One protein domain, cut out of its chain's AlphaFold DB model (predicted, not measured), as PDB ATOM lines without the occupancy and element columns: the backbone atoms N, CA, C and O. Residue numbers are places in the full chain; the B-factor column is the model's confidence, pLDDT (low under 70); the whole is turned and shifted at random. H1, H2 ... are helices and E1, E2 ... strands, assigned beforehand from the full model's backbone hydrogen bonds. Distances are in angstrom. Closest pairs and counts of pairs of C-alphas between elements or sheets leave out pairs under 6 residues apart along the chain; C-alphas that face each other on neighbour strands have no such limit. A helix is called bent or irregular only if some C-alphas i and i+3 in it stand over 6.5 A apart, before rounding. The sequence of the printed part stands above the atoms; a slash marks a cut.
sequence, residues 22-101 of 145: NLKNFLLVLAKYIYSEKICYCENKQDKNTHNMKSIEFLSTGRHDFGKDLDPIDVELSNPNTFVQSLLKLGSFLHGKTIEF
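AT A GLANCE: This is residues 22 to 101 of the 145 residues of a protein of Helicobacter pylori (UniProt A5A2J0). A narrow antiparallel sheet, order E1 - E2 - E3, has H1 along E1 and H2 along E3. The 80 printed residues include two named helices and three named strands, in the order H1 E1 E2 E3 H2, class mixed. The whole is only just compact, close to loose: radius of gyration of the C-alphas 13.8 A, spans 41 by 29 by 20 A.

IN THESE COORDINATES: H1, residues 23 to 34, starts at C-alpha (63.574, 29.547, 103.562). E1 is residues 38 to 44, E2 53 to 60, 22.8 A long, and E3 73 to 76. H2, residues 80 to 94, 21.1 A, ends at C-alpha (65.640, 9.415, 96.882); it is irregular, C-alphas 81 and 84 lying 7.4 A apart.

HOW THE PARTS SIT: H1 is on the sheet; its closest C-alphas to E1 are Ala 31 and Ile 39, 6.9 A. E1, E2 and E3 form a meander of two hairpins, with N 41 and O 57 at 3.0 A, N 54 and O 75 at 2.9 A. H2 is on the sheet; C-alphas Val 75 and Ser 86 are its closest to E3, 5.2 A. H1 and H2 are apart. Every O i to N i+4 pair is within hydrogen-bond range in H1, 9 of 11 in H2.

THE WHOLE: The printed part has no cut. The E2 to E3 link is long. Mean pLDDT of the printed part is 71.4, with 32 residues under 70.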
ATOM      1  N   ASN A  22      62.539  33.008 106.308       73.62
ATOM      2  CA  ASN A  22      62.161  31.614 106.481       73.62
ATOM      3  C   ASN A  22      62.196  30.914 105.114       73.62
ATOM      4  O   ASN A  22      61.243  30.999 104.334       73.62
ATOM      5  N   LEU A  23      63.319  30.248 104.826       69.81
ATOM      6  CA  LEU A  23      63.574  29.547 103.562       69.81
ATOM      7  C   LEU A  23      62.470  28.527 103.239       69.81
ATOM      8  O   LEU A  23      61.968  28.500 102.118       69.81
ATOM      9  N   LYS A  24      62.035  27.751 104.237       73.38
ATOM     10  CA  LYS A  24      60.951  26.766 104.120       73.38
ATOM     11  C   LYS A  24      59.652  27.391 103.599       73.38
ATOM     12  O   LYS A  24      59.083  26.922 102.614       73.38
ATOM     13  N   ASN A  25      59.210  28.489 104.212       72.25
ATOM     14  CA  ASN A  25      57.995  29.201 103.812       72.25
ATOM     15  C   ASN A  25      58.119  29.807 102.411       72.25
ATOM     16  O   ASN A  25      57.168  29.742 101.633       72.25
ATOM     17  N   PHE A  26      59.281  30.372 102.073       74.25
ATOM     18  CA  PHE A  26      59.537  30.901 100.733       74.25
ATOM     19  C   PHE A  26      59.428  29.803  99.664       74.25
ATOM     20  O   PHE A  26      58.716  29.971  98.671       74.25
ATOM     21  N   LEU A  27      60.068  28.656  99.897       73.75
ATOM     22  CA  LEU A  27      60.052  27.522  98.975       73.75
ATOM     23  C   LEU A  27      58.637  26.957  98.787       73.75
ATOM     24  O   LEU A  27      58.216  26.753  97.652       73.75
ATOM     25  N   LEU A  28      57.855  26.790  99.860       71.31
ATOM     26  CA  LEU A  28      56.461  26.324  99.774       71.31
ATOM     27  C   LEU A  28      55.583  27.219  98.887       71.31
ATOM     28  O   LEU A  28      54.760  26.727  98.109       71.31
ATOM     29  N   VAL A  29      55.754  28.538  98.990       69.94
ATOM     30  CA  VAL A  29      55.031  29.500  98.147       69.94
ATOM     31  C   VAL A  29      55.471  29.385  96.685       69.94
ATOM     32  O   VAL A  29      54.627  29.441  95.788       69.94
ATOM     33  N   LEU A  30      56.764  29.166  96.445       69.88
ATOM     34  CA  LEU A  30      57.324  28.996  95.108       69.88
ATOM     35  C   LEU A  30      56.832  27.703  94.430       69.88
ATOM     36  O   LEU A  30      56.395  27.765  93.282       69.88
ATOM     37  N   ALA A  31      56.779  26.561  95.131       69.38
ATOM     38  CA  ALA A  31      56.208  25.329  94.561       69.38
ATOM     39  C   ALA A  31      54.749  25.465  94.163       69.38
ATOM     40  O   ALA A  31      54.334  24.947  93.129       69.38
ATOM     41  N   LYS A  32      53.959  26.156  94.989       67.00
ATOM     42  CA  LYS A  32      52.550  26.387  94.679       67.00
ATOM     43  C   LYS A  32      52.393  27.191  93.390       67.00
ATOM     44  O   LYS A  32      51.457  26.950  92.637       67.00
ATOM     45  N   TYR A  33      53.296  28.139  93.144       68.00
ATOM     46  CA  TYR A  33      53.291  28.952  91.932       68.00
ATOM     47  C   TYR A  33      53.635  28.142  90.676       68.00
ATOM     48  O   TYR A  33      53.022  28.343  89.631       68.00
ATOM     49  N   ILE A  34      54.583  27.211  90.782       68.19
ATOM     50  CA  ILE A  34      55.048  26.380  89.660       68.19
ATOM     51  C   ILE A  34      54.304  25.040  89.536       68.19
ATOM     52  O   ILE A  34      54.658  24.231  88.688       68.19
ATOM     53  N   TYR A  35      53.274  24.812  90.360       68.94
ATOM     54  CA  TYR A  35      52.476  23.579  90.404       68.94
ATOM     55  C   TYR A  35      53.291  22.296  90.633       68.94
ATOM     56  O   TYR A  35      52.899  21.227  90.173       68.94
ATOM     57  N   SER A  36      54.402  22.382  91.370       67.12
ATOM     58  CA  SER A  36      55.153  21.183  91.754       67.12
ATOM     59  C   SER A  36      54.439  20.478  92.911       67.12
ATOM     60  O   SER A  36      53.924  21.135  93.821       67.12
ATOM     61  N   GLU A  37      54.382  19.144  92.883       70.00
ATOM     62  CA  GLU A  37      53.703  18.332  93.908       70.00
ATOM     63  C   GLU A  37      54.578  18.061  95.142       70.00
ATOM     64  O   GLU A  37      54.055  17.689  96.198       70.00
ATOM     65  N   LYS A  38      55.905  18.235  95.027       69.69
ATOM     66  CA  LYS A  38      56.877  17.994  96.106       69.69
ATOM     67  C   LYS A  38      58.072  18.942  95.981       69.69
ATOM     68  O   LYS A  38      58.568  19.157  94.882       69.69
ATOM     69  N   ILE A  39      58.598  19.430  97.107       71.81
ATOM     70  CA  ILE A  39      59.900  20.118  97.170       71.81
ATOM     71  C   ILE A  39      60.872  19.303  98.014       71.81
ATOM     72  O   ILE A  39      60.507  18.775  99.061       71.81
ATOM     73  N   CYS A  40      62.131  19.276  97.583       72.81
ATOM     74  CA  CYS A  40      63.272  18.876  98.393       72.81
ATOM     75  C   CYS A  40      64.185  20.090  98.600       72.81
ATOM     76  O   CYS A  40      64.494  20.790  97.635       72.81
ATOM     77  N   TYR A  41      64.623  20.337  99.833       73.81
ATOM     78  CA  TYR A  41      65.633  21.353 100.118       73.81
ATOM     79  C   TYR A  41      66.627  20.869 101.169       73.81
ATOM     80  O   TYR A  41      66.363  19.950 101.940       73.81
ATOM     81  N   CYS A  42      67.814  21.466 101.143       73.50
ATOM     82  CA  CYS A  42      68.923  21.118 102.016       73.50
ATOM     83  C   CYS A  42      69.172  22.279 102.970       73.50
ATOM     84  O   CYS A  42      69.443  23.398 102.527       73.50
ATOM     85  N   GLU A  43      69.088  22.008 104.266       69.50
ATOM     86  CA  GLU A  43      69.415  22.962 105.309       69.50
ATOM     87  C   GLU A  43      70.711  22.551 106.013       69.50
ATOM     88  O   GLU A  43      71.045  21.375 106.194       69.50
ATOM     89  N   ASN A  44      71.501  23.555 106.382       67.25
ATOM     90  CA  ASN A  44      72.686  23.327 107.190       67.25
ATOM     91  C   ASN A  44      72.235  23.092 108.622       67.25
ATOM     92  O   ASN A  44      71.629  23.980 109.220       67.25
ATOM     93  N   LYS A  45      72.590  21.945 109.197       68.06
ATOM     94  CA  LYS A  45      72.277  21.691 110.597       68.06
ATOM     95  C   LYS A  45      73.127  22.628 111.459       68.06
ATOM     96  O   LYS A  45      74.343  22.465 111.546       68.06
ATOM     97  N   GLN A  46      72.506  23.649 112.051       58.19
ATOM     98  CA  GLN A  46      73.180  24.591 112.950       58.19
ATOM     99  C   GLN A  46      73.359  23.983 114.346       58.19
ATOM    100  O   GLN A  46      72.838  24.493 115.333       58.19
ATOM    101  N   ASP A  47      74.113  22.893 114.444       58.25
ATOM    102  CA  ASP A  47      74.566  22.382 115.735       58.25
ATOM    103  C   ASP A  47      76.062  22.652 115.893       58.25
ATOM    104  O   ASP A  47      76.866  22.353 115.008       58.25
ATOM    105  N   LYS A  48      76.444  23.192 117.059       53.44
ATOM    106  CA  LYS A  48      77.826  23.602 117.391       53.44
ATOM    107  C   LYS A  48      78.860  22.471 117.262       53.44
ATOM    108  O   LYS A  48      80.050  22.752 117.181       53.44
ATOM    109  N   ASN A  49      78.406  21.217 117.215       58.03
ATOM    110  CA  ASN A  49      79.244  20.018 117.167       58.03
ATOM    111  C   ASN A  49      79.173  19.268 115.822       58.03
ATOM    112  O   ASN A  49      79.902  18.300 115.630       58.03
ATOM    113  N   THR A  50      78.322  19.698 114.886       56.56
ATOM    114  CA  THR A  50      77.996  18.959 113.650       56.56
ATOM    115  C   THR A  50      78.211  19.850 112.432       56.56
ATOM    116  O   THR A  50      77.359  19.963 111.554       56.56
ATOM    117  N   HIS A  51      79.388  20.484 112.382       58.41
ATOM    118  CA  HIS A  51      79.744  21.579 111.469       58.41
ATOM    119  C   HIS A  51      79.518  21.307 109.970       58.41
ATOM    120  O   HIS A  51      79.527  22.242 109.172       58.41
ATOM    121  N   ASN A  52      79.283  20.052 109.585       64.94
ATOM    122  CA  ASN A  52      79.127  19.636 108.201       64.94
ATOM    123  C   ASN A  52      77.916  18.737 107.927       64.94
ATOM    124  O   ASN A  52      77.782  18.213 106.815       64.94
ATOM    125  N   MET A  53      77.045  18.533 108.917       69.12
ATOM    126  CA  MET A  53      75.851  17.729 108.701       69.12
ATOM    127  C   MET A  53      74.808  18.559 107.955       69.12
ATOM    128  O   MET A  53      74.553  19.723 108.279       69.12
ATOM    129  N   LYS A  54      74.235  17.963 106.917       74.94
ATOM    130  CA  LYS A  54      73.154  18.547 106.132       74.94
ATOM    131  C   LYS A  54      71.881  17.773 106.431       74.94
ATOM    132  O   LYS A  54      71.893  16.544 106.343       74.94
ATOM    133  N   SER A  55      70.811  18.479 106.776       76.25
ATOM    134  CA  SER A  55      69.473  17.900 106.817       76.25
ATOM    135  C   SER A  55      68.823  18.140 105.465       76.25
ATOM    136  O   SER A  55      68.749  19.264 104.971       76.25
ATOM    137  N   ILE A  56      68.392  17.061 104.831       76.06
ATOM    138  CA  ILE A  56      67.611  17.138 103.607       76.06
ATOM    139  C   ILE A  56      66.160  16.920 104.006       76.06
ATOM    140  O   ILE A  56      65.798  15.864 104.532       76.06
ATOM    141  N   GLU A  57      65.347  17.941 103.767       79.25
ATOM    142  CA  GLU A  57      63.930  17.955 104.087       79.25
ATOM    143  C   GLU A  57      63.097  17.848 102.815       79.25
ATOM    144  O   GLU A  57      63.354  18.507 101.803       79.25
ATOM    145  N   PHE A  58      62.068  17.010 102.890       76.81
ATOM    146  CA  PHE A  58      61.064  16.875 101.852       76.81
ATOM    147  C   PHE A  58      59.750  17.454 102.350       76.81
ATOM    148  O   PHE A  58      59.236  17.053 103.392       76.81
ATOM    149  N   LEU A  59      59.187  18.363 101.566       74.69
ATOM    150  CA  LEU A  59      57.902  18.978 101.843       74.69
ATOM    151  C   LEU A  59      56.913  18.539 100.783       74.69
ATOM    152  O   LEU A  59      57.189  18.635  99.582       74.69
ATOM    153  N   SER A  60      55.743  18.089 101.226       72.25
ATOM    154  CA  SER A  60      54.641  17.906 100.295       72.25
ATOM    155  C   SER A  60      53.993  19.247  99.978       72.25
ATOM    156  O   SER A  60      53.733  20.065 100.861       72.25
ATOM    157  N   THR A  61      53.726  19.477  98.700       71.19
ATOM    158  CA  THR A  61      52.963  20.632  98.210       71.19
ATOM    159  C   THR A  61      51.643  20.186  97.585       71.19
ATOM    160  O   THR A  61      50.922  20.994  96.995       71.19
ATOM    161  N   GLY A  62      51.290  18.911  97.779       68.06
ATOM    162  CA  GLY A  62      50.007  18.342  97.412       68.06
ATOM    163  C   GLY A  62      48.841  19.015  98.136       68.06
ATOM    164  O   GLY A  62      48.957  19.607  99.210       68.06
ATOM    165  N   ARG A  63      47.659  18.946  97.522       69.12
ATOM    166  CA  ARG A  63      46.463  19.672  97.982       69.12
ATOM    167  C   ARG A  63      46.014  19.285  99.400       69.12
ATOM    168  O   ARG A  63      45.390  20.100 100.074       69.12
ATOM    169  N   HIS A  64      46.287  18.052  99.829       76.06
ATOM    170  CA  HIS A  64      45.793  17.482 101.092       76.06
ATOM    171  C   HIS A  64      46.858  17.416 102.199       76.06
ATOM    172  O   HIS A  64      46.552  17.117 103.355       76.06
ATOM    173  N   ASP A  65      48.104  17.694 101.851       72.88
ATOM    174  CA  ASP A  65      49.298  17.503 102.665       72.88
ATOM    175  C   ASP A  65      50.299  18.658 102.499       72.88
ATOM    176  O   ASP A  65      51.453  18.541 102.894       72.88
ATOM    177  N   PHE A  66      49.834  19.799 101.982       72.44
ATOM    178  CA  PHE A  66      50.629  21.006 101.786       72.44
ATOM    179  C   PHE A  66      51.366  21.430 103.061       72.44
ATOM    180  O   PHE A  66      50.751  21.644 104.107       72.44
ATOM    181  N   GLY A  67      52.682  21.595 102.950       66.38
ATOM    182  CA  GLY A  67      53.546  22.001 104.051       66.38
ATOM    183  C   GLY A  67      53.773  20.917 105.100       66.38
ATOM    184  O   GLY A  67      54.394  21.213 106.118       66.38
ATOM    185  N   LYS A  68      53.288  19.684 104.889       75.31
ATOM    186  CA  LYS A  68      53.633  18.568 105.768       75.31
ATOM    187  C   LYS A  68      55.076  18.153 105.526       75.31
ATOM    188  O   LYS A  68      55.475  17.887 104.388       75.31
ATOM    189  N   ASP A  69      55.799  18.061 106.632       66.81
ATOM    190  CA  ASP A  69      57.143  17.513 106.677       66.81
ATOM    191  C   ASP A  69      57.073  16.009 106.437       66.81
ATOM    192  O   ASP A  69      56.286  15.291 107.060       66.81
ATOM    193  N   LEU A  70      57.886  15.541 105.499       69.56
ATOM    194  CA  LEU A  70      58.242  14.136 105.399       69.56
ATOM    195  C   LEU A  70      59.480  13.882 106.261       69.56
ATOM    196  O   LEU A  70      60.227  14.815 106.558       69.56
ATOM    197  N   ASP A  71      59.692  12.621 106.648       75.69
ATOM    198  CA  ASP A  71      60.812  12.240 107.512       75.69
ATOM    199  C   ASP A  71      62.140  12.771 106.943       75.69
ATOM    200  O   ASP A  71      62.528  12.386 105.829       75.69
ATOM    201  N   PRO A  72      62.826  13.677 107.664       77.75
ATOM    202  CA  PRO A  72      64.063  14.263 107.191       77.75
ATOM    203  C   PRO A  72      65.178  13.223 107.213       77.75
ATOM    204  O   PRO A  72      65.167  12.266 107.994       77.75
ATOM    205  N   ILE A  73      66.194  13.446 106.386       81.50
ATOM    206  CA  ILE A  73      67.410  12.643 106.411       81.50
ATOM    207  C   ILE A  73      68.626  13.513 106.694       81.50
ATOM    208  O   ILE A  73      68.896  14.495 106.007       81.50
ATOM    209  N   ASP A  74      69.400  13.101 107.689       83.19
ATOM    210  CA  ASP A  74      70.718  13.665 107.939       83.19
ATOM    211  C   ASP A  74      71.775  12.941 107.100       83.19
ATOM    212  O   ASP A  74      71.861  11.701 107.126       83.19
ATOM    213  N   VAL A  75      72.598  13.719 106.400       81.31
ATOM    214  CA  VAL A  75      73.755  13.247 105.634       81.31
ATOM    215  C   VAL A  75      74.997  14.070 105.975       81.31
ATOM    216  O   VAL A  75      74.944  15.292 106.110       81.31
ATOM    217  N   GLU A  76      76.140  13.401 106.110       81.00
ATOM    218  CA  GLU A  76      77.437  14.052 106.295       81.00
ATOM    219  C   GLU A  76      78.228  13.957 104.986       81.00
ATOM    220  O   GLU A  76      78.611  12.865 104.566       81.00
ATOM    221  N   LEU A  77      78.449  15.092 104.318       77.31
ATOM    222  CA  LEU A  77      79.083  15.124 102.990       77.31
ATOM    223  C   LEU A  77      80.545  15.590 103.012       77.31
ATOM    224  O   LEU A  77      81.230  15.502 102.001       77.31
ATOM    225  N   SER A  78      81.035  16.093 104.144       71.75
ATOM    226  CA  SER A  78      82.406  16.610 104.262       71.75
ATOM    227  C   SER A  78      83.434  15.563 104.673       71.75
ATOM    228  O   SER A  78      84.626  15.760 104.462       71.75
ATOM    229  N   ASN A  79      83.000  14.518 105.378       75.06
ATOM    230  CA  ASN A  79      83.893  13.545 105.981       75.06
ATOM    231  C   ASN A  79      84.110  12.405 104.982       75.06
ATOM    232  O   ASN A  79      83.168  11.667 104.695       75.06
ATOM    233  N   PRO A  80      85.332  12.229 104.452       72.81
ATOM    234  CA  PRO A  80      85.594  11.243 103.408       72.81
ATOM    235  C   PRO A  80      85.324   9.806 103.872       72.81
ATOM    236  O   PRO A  80      84.941   8.968 103.060       72.81
ATOM    237  N   ASN A  81      85.446   9.524 105.175       79.81
ATOM    238  CA  ASN A  81      85.208   8.189 105.730       79.81
ATOM    239  C   ASN A  81      83.719   7.816 105.760       79.81
ATOM    240  O   ASN A  81      83.380   6.635 105.692       79.81
ATOM    241  N   THR A  82      82.825   8.803 105.873       77.88
ATOM    242  CA  THR A  82      81.367   8.597 105.908       77.88
ATOM    243  C   THR A  82      80.690   8.994 104.598       77.88
ATOM    244  O   THR A  82      79.549   8.604 104.367       77.88
ATOM    245  N   PHE A  83      81.402   9.675 103.695       76.25
ATOM    246  CA  PHE A  83      80.889  10.213 102.434       76.25
ATOM    247  C   PHE A  83      80.150   9.177 101.580       76.25
ATOM    248  O   PHE A  83      78.997   9.393 101.210       76.25
ATOM    249  N   VAL A  84      80.771   8.024 101.310       76.19
ATOM    250  CA  VAL A  84      80.158   6.964 100.487       76.19
ATOM    251  C   VAL A  84      78.875   6.439 101.135       76.19
ATOM    252  O   VAL A  84      77.870   6.247 100.456       76.19
ATOM    253  N   GLN A  85      78.873   6.261 102.457       79.06
ATOM    254  CA  GLN A  85      77.695   5.799 103.193       79.06
ATOM    255  C   GLN A  85      76.582   6.850 103.196       79.06
ATOM    256  O   GLN A  85      75.419   6.516 102.984       79.06
ATOM    257  N   SER A  86      76.931   8.127 103.358       77.88
ATOM    258  CA  SER A  86      75.999   9.250 103.231       77.88
ATOM    259  C   SER A  86      75.364   9.311 101.840       77.88
ATOM    260  O   SER A  86      74.158   9.529 101.736       77.88
ATOM    261  N   LEU A  87      76.139   9.064 100.776       76.88
ATOM    262  CA  LEU A  87      75.623   9.011  99.406       76.88
ATOM    263  C   LEU A  87      74.686   7.823  99.181       76.88
ATOM    264  O   LEU A  87      73.637   7.995  98.565       76.88
ATOM    265  N   LEU A  88      75.020   6.640  99.697       79.69
ATOM    266  CA  LEU A  88      74.143   5.467  99.618       79.69
ATOM    267  C   LEU A  88      72.828   5.712 100.360       79.69
ATOM    268  O   LEU A  88      71.755   5.476  99.810       79.69
ATOM    269  N   LYS A  89      72.905   6.266 101.575       83.25
ATOM    270  CA  LYS A  89      71.740   6.634 102.387       83.25
ATOM    271  C   LYS A  89      70.848   7.640 101.655       83.25
ATOM    272  O   LYS A  89      69.630   7.471 101.622       83.25
ATOM    273  N   LEU A  90      71.456   8.650 101.030       80.44
ATOM    274  CA  LEU A  90      70.750   9.634 100.215       80.44
ATOM    275  C   LEU A  90      70.110   8.992  98.981       80.44
ATOM    276  O   LEU A  90      68.932   9.211  98.723       80.44
ATOM    277  N   GLY A  91      70.851   8.167  98.242       74.31
ATOM    278  CA  GLY A  91      70.349   7.467  97.062       74.31
ATOM    279  C   GLY A  91      69.160   6.559  97.381       74.31
ATOM    280  O   GLY A  91      68.152   6.605  96.682       74.31
ATOM    281  N   SER A  92      69.231   5.792  98.474       79.06
ATOM    282  CA  SER A  92      68.112   4.975  98.959       79.06
ATOM    283  C   SER A  92      66.909   5.822  99.363       79.06
ATOM    284  O   SER A  92      65.779   5.462  99.047       79.06
ATOM    285  N   PHE A  93      67.136   6.959 100.022       78.75
ATOM    286  CA  PHE A  93      66.064   7.879 100.391       78.75
ATOM    287  C   PHE A  93      65.390   8.516  99.172       78.75
ATOM    288  O   PHE A  93      64.176   8.679  99.163       78.75
ATOM    289  N   LEU A  94      66.152   8.839  98.127       74.00
ATOM    290  CA  LEU A  94      65.640   9.415  96.882       74.00
ATOM    291  C   LEU A  94      65.020   8.376  95.936       74.00
ATOM    292  O   LEU A  94      64.338   8.747  94.982       74.00
ATOM    293  N   HIS A  95      65.233   7.083  96.181       74.50
ATOM    294  CA  HIS A  95      64.754   6.020  95.306       74.50
ATOM    295  C   HIS A  95      63.226   6.069  95.133       74.50
ATOM    296  O   HIS A  95      62.469   6.122  96.102       74.50
ATOM    297  N   GLY A  96      62.766   6.070  93.878       65.31
ATOM    298  CA  GLY A  96      61.342   6.165  93.536       65.31
ATOM    299  C   GLY A  96      60.713   7.551  93.745       65.31
ATOM    300  O   GLY A  96      59.502   7.691  93.579       65.31
ATOM    301  N   LYS A  97      61.499   8.581  94.097       69.56
ATOM    302  CA  LYS A  97      61.034   9.972  94.182       69.56
ATOM    303  C   LYS A  97      61.392  10.726  92.899       69.56
ATOM    304  O   LYS A  97      62.526  10.665  92.431       69.56
ATOM    305  N   THR A  98      60.433  11.467  92.351       58.53
ATOM    306  CA  THR A  98      60.682  12.413  91.254       58.53
ATOM    307  C   THR A  98      61.399  13.639  91.812       58.53
ATOM    308  O   THR A  98      60.907  14.255  92.756       58.53
ATOM    309  N   ILE A  99      62.561  13.968  91.246       59.47
ATOM    310  CA  ILE A  99      63.346  15.156  91.599       59.47
ATOM    311  C   ILE A  99      63.309  16.094  90.399       59.47
ATOM    312  O   ILE A  99      63.803  15.751  89.325       59.47
ATOM    313  N   GLU A 100      62.724  17.270  90.583       52.16
ATOM    314  CA  GLU A 100      62.754  18.344  89.597       52.16
ATOM    315  C   GLU A 100      63.874  19.315  89.977       52.16
ATOM    316  O   GLU A 100      63.918  19.828  91.096       52.16
ATOM    317  N   PHE A 101      64.813  19.537  89.058       51.03
ATOM    318  CA  PHE A 101      65.874  20.525  89.230       51.03
ATOM    319  C   PHE A 101      65.381  21.864  88.681       51.03
ATOM    320  O   PHE A 101      65.018  21.957  87.510       51.03
TER     321      PHE A 101